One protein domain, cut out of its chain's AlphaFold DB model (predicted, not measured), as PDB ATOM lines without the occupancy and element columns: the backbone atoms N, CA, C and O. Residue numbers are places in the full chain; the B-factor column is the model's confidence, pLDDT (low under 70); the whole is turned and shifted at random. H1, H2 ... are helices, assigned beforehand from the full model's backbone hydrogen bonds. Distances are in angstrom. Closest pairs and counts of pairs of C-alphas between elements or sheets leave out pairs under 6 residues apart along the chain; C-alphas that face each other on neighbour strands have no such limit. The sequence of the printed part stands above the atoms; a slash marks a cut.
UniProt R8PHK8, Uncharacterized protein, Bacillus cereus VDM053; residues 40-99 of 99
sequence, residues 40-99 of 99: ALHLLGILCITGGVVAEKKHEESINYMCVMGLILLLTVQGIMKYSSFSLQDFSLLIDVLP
ATOM      1  N   ALA A  40     102.748 129.820   8.285       96.44
ATOM      2  CA  ALA A  40     103.987 130.213   8.951       96.44
ATOM      3  C   ALA A  40     103.864 130.175  10.484       96.44
ATOM      4  O   ALA A  40     104.717 129.596  11.159       96.44
ATOM      5  N   LEU A  41     102.785 130.737  11.039       96.19
ATOM      6  CA  LEU A  41     102.530 130.708  12.483       96.19
ATOM      7  C   LEU A  41     102.286 129.280  12.994       96.19
ATOM      8  O   LEU A  41     102.743 128.919  14.078       96.19
ATOM      9  N   HIS A  42     101.611 128.449  12.198       96.69
ATOM     10  CA  HIS A  42     101.383 127.040  12.508       96.69
ATOM     11  C   HIS A  42     102.695 126.248  12.561       96.69
ATOM     12  O   HIS A  42     102.957 125.536  13.531       96.69
ATOM     13  N   LEU A  43     103.568 126.422  11.564       97.56
ATOM     14  CA  LEU A  43     104.897 125.800  11.538       97.56
ATOM     15  C   LEU A  43     105.776 126.273  12.700       97.56
ATOM     16  O   LEU A  43     106.493 125.461  13.284       97.56
ATOM     17  N   LEU A  44     105.685 127.550  13.086       97.50
ATOM     18  CA  LEU A  44     106.365 128.072  14.272       97.50
ATOM     19  C   LEU A  44     105.873 127.382  15.556       97.50
ATOM     20  O   LEU A  44     106.688 127.013  16.400       97.50
ATOM     21  N   GLY A  45     104.568 127.131  15.688       97.19
ATOM     22  CA  GLY A  45     104.004 126.381  16.817       97.19
ATOM     23  C   GLY A  45     104.529 124.945  16.896       97.19
ATOM     24  O   GLY A  45     104.936 124.493  17.968       97.19
ATOM     25  N   ILE A  46     104.604 124.254  15.753       97.19
ATOM     26  CA  ILE A  46     105.207 122.913  15.656       97.19
ATOM     27  C   ILE A  46     106.693 122.956  16.033       97.19
ATOM     28  O   ILE A  46     107.169 122.086  16.766       97.19
ATOM     29  N   LEU A  47     107.429 123.969  15.573       97.00
ATOM     30  CA  LEU A  47     108.841 124.141  15.906       97.00
ATOM     31  C   LEU A  47     109.045 124.343  17.415       97.00
ATOM     32  O   LEU A  47     109.926 123.716  17.996       97.00
ATOM     33  N   CYS A  48     108.208 125.149  18.074       95.69
ATOM     34  CA  CYS A  48     108.256 125.328  19.528       95.69
ATOM     35  C   CYS A  48     107.985 124.022  20.288       95.69
ATOM     36  O   CYS A  48     108.702 123.710  21.238       95.69
ATOM     37  N   ILE A  49     106.992 123.236  19.857       95.44
ATOM     38  CA  ILE A  49     106.680 121.937  20.472       95.44
ATOM     39  C   ILE A  49     107.842 120.961  20.296       95.44
ATOM     40  O   ILE A  49     108.318 120.382  21.266       95.44
ATOM     41  N   THR A  50     108.326 120.793  19.068       93.75
ATOM     42  CA  THR A  50     109.421 119.856  18.773       93.75
ATOM     43  C   THR A  50     110.723 120.270  19.453       93.75
ATOM     44  O   THR A  50     111.394 119.425  20.041       93.75
ATOM     45  N   GLY A  51     111.046 121.566  19.469       92.25
ATOM     46  CA  GLY A  51     112.180 122.109  20.213       92.25
ATOM     47  C   GLY A  51     112.060 121.880  21.721       92.25
ATOM     48  O   GLY A  51     113.032 121.475  22.356       92.25
ATOM     49  N   GLY A  52     110.862 122.056  22.287       91.38
ATOM     50  CA  GLY A  52     110.591 121.789  23.698       91.38
ATOM     51  C   GLY A  52     110.767 120.318  24.077       91.38
ATOM     52  O   GLY A  52     111.410 120.035  25.086       91.38
ATOM     53  N   VAL A  53     110.280 119.397  23.239       90.38
ATOM     54  CA  VAL A  53     110.451 117.943  23.411       90.38
ATOM     55  C   VAL A  53     111.926 117.547  23.346       90.38
ATOM     56  O   VAL A  53     112.388 116.748  24.154       90.38
ATOM     57  N   VAL A  54     112.688 118.106  22.401       89.31
ATOM     58  CA  VAL A  54     114.127 117.813  22.258       89.31
ATOM     59  C   VAL A  54     114.939 118.362  23.435       89.31
ATOM     60  O   VAL A  54     115.907 117.733  23.857       89.31
ATOM     61  N   ALA A  55     114.556 119.525  23.966       87.00
ATOM     62  CA  ALA A  55     115.224 120.149  25.105       87.00
ATOM     63  C   ALA A  55     114.821 119.546  26.466       87.00
ATOM     64  O   ALA A  55     115.466 119.837  27.474       87.00
ATOM     65  N   GLU A  56     113.766 118.728  26.519       84.31
ATOM     66  CA  GLU A  56     113.299 118.082  27.745       84.31
ATOM     67  C   GLU A  56     114.285 116.994  28.202       84.31
ATOM     68  O   GLU A  56     114.708 116.119  27.440       84.31
ATOM     69  N   LYS A  57     114.687 117.037  29.476       77.88
ATOM     70  CA  LYS A  57     115.602 116.040  30.040       77.88
ATOM     71  C   LYS A  57     114.828 114.777  30.406       77.88
ATOM     72  O   LYS A  57     113.842 114.839  31.127       77.88
ATOM     73  N   LYS A  58     115.354 113.606  30.023       64.75
ATOM     74  CA  LYS A  58     114.760 112.265  30.250       64.75
ATOM     75  C   LYS A  58     114.328 111.926  31.693       64.75
ATOM     76  O   LYS A  58     113.627 110.934  31.866       64.75
ATOM     77  N   HIS A  59     114.769 112.679  32.701       59.53
ATOM     78  CA  HIS A  59     114.489 112.425  34.120       59.53
ATOM     79  C   HIS A  59     113.628 113.500  34.797       59.53
ATOM     80  O   HIS A  59     113.313 113.354  35.975       59.53
ATOM     81  N   GLU A  60     113.245 114.561  34.087       65.88
ATOM     82  CA  GLU A  60     112.332 115.567  34.622       65.88
ATOM     83  C   GLU A  60     110.893 115.167  34.270       65.88
ATOM     84  O   GLU A  60     110.532 115.034  33.105       65.88
ATOM     85  N   GLU A  61     110.049 114.970  35.287       65.69
ATOM     86  CA  GLU A  61     108.598 114.793  35.108       65.69
ATOM     87  C   GLU A  61     107.887 116.117  34.766       65.69
ATOM     88  O   GLU A  61     106.661 116.183  34.758       65.69
ATOM     89  N   SER A  62     108.615 117.183  34.442       77.88
ATOM     90  CA  SER A  62     108.039 118.480  34.093       77.88
ATOM     91  C   SER A  62     107.998 118.701  32.587       77.88
ATOM     92  O   SER A  62     109.031 118.662  31.927       77.88
ATOM     93  N   ILE A  63     106.817 119.053  32.081       84.00
ATOM     94  CA  ILE A  63     106.619 119.470  30.691       84.00
ATOM     95  C   ILE A  63     107.402 120.756  30.417       84.00
ATOM     96  O   ILE A  63     107.286 121.743  31.151       84.00
ATOM     97  N   ASN A  64     108.144 120.780  29.312       89.81
ATOM     98  CA  ASN A  64     108.874 121.968  28.888       89.81
ATOM     99  C   ASN A  64     107.912 123.116  28.519       89.81
ATOM    100  O   ASN A  64     106.986 122.947  27.722       89.81
ATOM    101  N   TYR A  65     108.165 124.320  29.040       89.56
ATOM    102  CA  TYR A  65     107.352 125.506  28.755       89.56
ATOM    103  C   TYR A  65     107.315 125.866  27.260       89.56
ATOM    104  O   TYR A  65     106.309 126.383  26.780       89.56
ATOM    105  N   MET A  66     108.354 125.529  26.485       92.06
ATOM    106  CA  MET A  66     108.326 125.684  25.024       92.06
ATOM    107  C   MET A  66     107.210 124.859  24.367       92.06
ATOM    108  O   MET A  66     106.570 125.345  23.434       92.06
ATOM    109  N   CYS A  67     106.914 123.659  24.884       92.50
ATOM    110  CA  CYS A  67     105.794 122.840  24.412       92.50
ATOM    111  C   CYS A  67     104.453 123.524  24.686       92.50
ATOM    112  O   CYS A  67     103.582 123.556  23.818       92.50
ATOM    113  N   VAL A  68     104.302 124.113  25.876       93.44
ATOM    114  CA  VAL A  68     103.090 124.849  26.268       93.44
ATOM    115  C   VAL A  68     102.903 126.092  25.397       93.44
ATOM    116  O   VAL A  68     101.812 126.325  24.884       93.44
ATOM    117  N   MET A  69     103.969 126.858  25.159       94.94
ATOM    118  CA  MET A  69     103.920 128.043  24.297       94.94
ATOM    119  C   MET A  69     103.607 127.696  22.845       94.94
ATOM    120  O   MET A  69     102.793 128.371  22.219       94.94
ATOM    121  N   GLY A  70     104.198 126.622  22.315       95.94
ATOM    122  CA  GLY A  70     103.869 126.140  20.978       95.94
ATOM    123  C   GLY A  70     102.404 125.715  20.869       95.94
ATOM    124  O   GLY A  70     101.741 126.061  19.895       95.94
ATOM    125  N   LEU A  71     101.856 125.065  21.901       96.06
ATOM    126  CA  LEU A  71     100.436 124.714  21.954       96.06
ATOM    127  C   LEU A  71      99.526 125.954  21.956       96.06
ATOM    128  O   LEU A  71      98.569 126.011  21.184       96.06
ATOM    129  N   ILE A  72      99.832 126.956  22.785       96.44
ATOM    130  CA  ILE A  72      99.094 128.229  22.825       96.44
ATOM    131  C   ILE A  72      99.134 128.915  21.457       96.44
ATOM    132  O   ILE A  72      98.112 129.424  20.994       96.44
ATOM    133  N   LEU A  73     100.290 128.898  20.788       95.69
ATOM    134  CA  LEU A  73     100.439 129.480  19.460       95.69
ATOM    135  C   LEU A  73      99.566 128.750  18.432       95.69
ATOM    136  O   LEU A  73      98.821 129.406  17.707       95.69
ATOM    137  N   LEU A  74      99.579 127.410  18.416       96.44
ATOM    138  CA  LEU A  74      98.717 126.622  17.528       96.44
ATOM    139  C   LEU A  74      97.236 126.947  17.746       96.44
ATOM    140  O   LEU A  74      96.519 127.204  16.781       96.44
ATOM    141  N   LEU A  75      96.777 126.998  18.999       95.44
ATOM    142  CA  LEU A  75      95.388 127.343  19.325       95.44
ATOM    143  C   LEU A  75      95.037 128.781  18.925       95.44
ATOM    144  O   LEU A  75      93.950 129.025  18.404       95.44
ATOM    145  N   THR A  76      95.968 129.719  19.106       94.44
ATOM    146  CA  THR A  76      95.812 131.111  18.660       94.44
ATOM    147  C   THR A  76      95.626 131.185  17.149       94.44
ATOM    148  O   THR A  76      94.715 131.866  16.690       94.44
ATOM    149  N   VAL A  77      96.413 130.436  16.370       94.25
ATOM    150  CA  VAL A  77      96.256 130.369  14.907       94.25
ATOM    151  C   VAL A  77      94.870 129.856  14.529       94.25
ATOM    152  O   VAL A  77      94.210 130.462  13.689       94.25
ATOM    153  N   GLN A  78      94.378 128.801  15.187       93.94
ATOM    154  CA  GLN A  78      93.020 128.302  14.943       93.94
ATOM    155  C   GLN A  78      91.947 129.345  15.272       93.94
ATOM    156  O   GLN A  78      90.968 129.480  14.538       93.94
ATOM    157  N   GLY A  79      92.132 130.089  16.367       90.75
ATOM    158  CA  GLY A  79      91.263 131.195  16.748       90.75
ATOM    159  C   GLY A  79      91.250 132.284  15.681       90.75
ATOM    160  O   GLY A  79      90.189 132.610  15.158       90.75
ATOM    161  N   ILE A  80      92.425 132.784  15.294       88.81
ATOM    162  CA  ILE A  80      92.560 133.808  14.253       88.81
ATOM    163  C   ILE A  80      91.901 133.332  12.960       88.81
ATOM    164  O   ILE A  80      91.077 134.049  12.418       88.81
ATOM    165  N   MET A  81      92.165 132.110  12.501       88.31
ATOM    166  CA  MET A  81      91.534 131.569  11.293       88.31
ATOM    167  C   MET A  81      90.007 131.474  11.397       88.31
ATOM    168  O   MET A  81      89.299 131.646  10.407       88.31
ATOM    169  N   LYS A  82      89.465 131.150  12.575       86.38
ATOM    170  CA  LYS A  82      88.014 131.082  12.782       86.38
ATOM    171  C   LYS A  82      87.370 132.468  12.772       86.38
ATOM    172  O   LYS A  82      86.250 132.595  12.290       86.38
ATOM    173  N   TYR A  83      88.058 133.466  13.318       81.31
ATOM    174  CA  TYR A  83      87.521 134.808  13.521       81.31
ATOM    175  C   TYR A  83      88.055 135.847  12.527       81.31
ATOM    176  O   TYR A  83      87.627 136.989  12.580       81.31
ATOM    177  N   SER A  84      88.932 135.492  11.586       71.50
ATOM    178  CA  SER A  84      89.467 136.441  10.597       71.50
ATOM    179  C   SER A  84      88.418 136.931   9.604       71.50
ATOM    180  O   SER A  84      88.630 137.943   8.945       71.50
ATOM    181  N   SER A  85      87.304 136.209   9.477       60.84
ATOM    182  CA  SER A  85      86.128 136.638   8.721       60.84
ATOM    183  C   SER A  85      85.238 137.617   9.492       60.84
ATOM    184  O   SER A  85      84.381 138.238   8.871       60.84
ATOM    185  N   PHE A  86      85.429 137.778  10.810       56.31
ATOM    186  CA  PHE A  86      84.794 138.864  11.551       56.31
ATOM    187  C   PHE A  86      85.512 140.159  11.197       56.31
ATOM    188  O   PHE A  86      86.690 140.355  11.503       56.31
ATOM    189  N   SER A  87      84.792 141.044  10.521       51.47
ATOM    190  CA  SER A  87      85.273 142.380  10.216       51.47
ATOM    191  C   SER A  87      85.435 143.161  11.526       51.47
ATOM    192  O   SER A  87      84.618 143.030  12.436       51.47
ATOM    193  N   LEU A  88      86.432 144.050  11.628       52.44
ATOM    194  CA  LEU A  88      86.505 145.052  12.712       52.44
ATOM    195  C   LEU A  88      85.204 145.879  12.830       52.44
ATOM    196  O   LEU A  88      84.910 146.445  13.879       52.44
ATOM    197  N   GLN A  89      84.406 145.909  11.763       50.75
ATOM    198  CA  GLN A  89      83.092 146.536  11.690       50.75
ATOM    199  C   GLN A  89      82.017 145.783  12.502       50.75
ATOM    200  O   GLN A  89      81.126 146.423  13.053       50.75
ATOM    201  N   ASP A  90      82.143 144.464  12.678       53.25
ATOM    202  CA  ASP A  90      81.245 143.662  13.526       53.25
ATOM    203  C   ASP A  90      81.545 143.860  15.024       53.25
ATOM    204  O   ASP A  90      80.655 143.751  15.867       53.25
ATOM    205  N   PHE A  91      82.786 144.223  15.368       53.66
ATOM    206  CA  PHE A  91      83.160 144.627  16.729       53.66
ATOM    207  C   PHE A  91      82.661 146.033  17.090       53.66
ATOM    208  O   PHE A  91      82.376 146.282  18.260       53.66
ATOM    209  N   SER A  92      82.492 146.928  16.107       52.34
ATOM    210  CA  SER A  92      81.877 148.252  16.313       52.34
ATOM    211  C   SER A  92      80.462 148.130  16.886       52.34
ATOM    212  O   SER A  92      80.120 148.846  17.820       52.34
ATOM    213  N   LEU A  93      79.668 147.173  16.389       52.25
ATOM    214  CA  LEU A  93      78.317 146.904  16.897       52.25
ATOM    215  C   LEU A  93      78.310 146.345  18.327       52.25
ATOM    216  O   LEU A  93      77.331 146.517  19.044       52.25
ATOM    217  N   LEU A  94      79.381 145.673  18.751       53.78
ATOM    218  CA  LEU A  94      79.493 145.103  20.097       53.78
ATOM    219  C   LEU A  94      79.938 146.165  21.118       53.78
ATOM    220  O   LEU A  94      79.512 146.122  22.269       53.78
ATOM    221  N   ILE A  95      80.740 147.143  20.682       56.03
ATOM    222  CA  ILE A  95      81.131 148.310  21.487       56.03
ATOM    223  C   ILE A  95      79.947 149.274  21.672       56.03
ATOM    224  O   ILE A  95      79.778 149.793  22.768       56.03
ATOM    225  N   ASP A  96      79.083 149.446  20.664       52.28
ATOM    226  CA  ASP A  96      77.903 150.330  20.748       52.28
ATOM    227  C   ASP A  96      76.741 149.774  21.604       52.28
ATOM    228  O   ASP A  96      75.802 150.502  21.924       52.28
ATOM    229  N   VAL A  97      76.773 148.489  21.982       54.12
ATOM    230  CA  VAL A  97      75.723 147.825  22.790       54.12
ATOM    231  C   VAL A  97      76.164 147.600  24.246       54.12
ATOM    232  O   VAL A  97      75.361 147.178  25.082       54.12
ATOM    233  N   LEU A  98      77.420 147.906  24.585       41.03
ATOM    234  CA  LEU A  98      77.894 147.889  25.968       41.03
ATOM    235  C   LEU A  98      77.547 149.239  26.639       41.03
ATOM    236  O   LEU A  98      78.007 150.267  26.144       41.03
ATOM    237  N   PRO A  99      76.724 149.268  27.707       49.91
ATOM    238  CA  PRO A  99      76.374 150.503  28.415       49.91
ATOM    239  C   PRO A  99      77.553 151.125  29.176       49.91
ATOM    240  O   PRO A  99      78.464 150.371  29.595       49.91
TER     241      PRO A  99
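What this domain is: This is residues 40 to 99 of the 99 residues of an uncharacterized protein of Bacillus cereus VDM053 (UniProt R8PHK8). Two long helices, H1 and H2, fold back side by side as a helical hairpin, and the far part of H2 reaches beyond H1 into an arm that holds the short helix H3, with residues 96 to 99 following it as a tail. Residues 79 to 99, which hold the last residues of H2 and the whole of H3, stick out from the hairpin, and so does the loop of residues 57 to 62 at its turn. The printed part has 60 residues with three named helices, H1, H2 and H3 in that order, and no named strand; the class is all helix. The whole is extended, with a radius of gyration of the C-alphas of 17.4 A, and its C-alphas span 54 by 27 by 10 A, only just flat.

How they stand to each other: H1, residues 40 to 55, and H2, residues 65 to 83, touch, and their closest C-alphas, those of Ile 49 and Cys 67, are 4.1 A apart. They run opposite ways at a shallow tilt of 17 degrees and form a helical hairpin. H3, residues 88 to 95, is apart from H1 and from H2. In H1 and H2 every O i to N i+4 pair is within hydrogen-bond range; in H3 it is 2 of 4, with 4 of 5 O i to N i+3 pairs within range.

Where its parts are: H1 begins at C-alpha 40, at (103.987, 130.213, 8.951), and measures 22.1 A from first to last C-alpha. H2 measures 26.7 A and ends at C-alpha 83, at (87.521, 134.808, 13.521). H3 measures 10.8 A and ends at C-alpha 95, at (81.131, 148.310, 21.487).

The domain as a whole: The two C-alphas farthest apart, those of His 59 and Asp 96, are 54.4 A apart. The printed part has no cut; the link from H1 to H2 is short and that from H2 to H3 is tight. The mean pLDDT of the printed part is 80.0, and residues 58 to 61 and 85 to 99 are under 70.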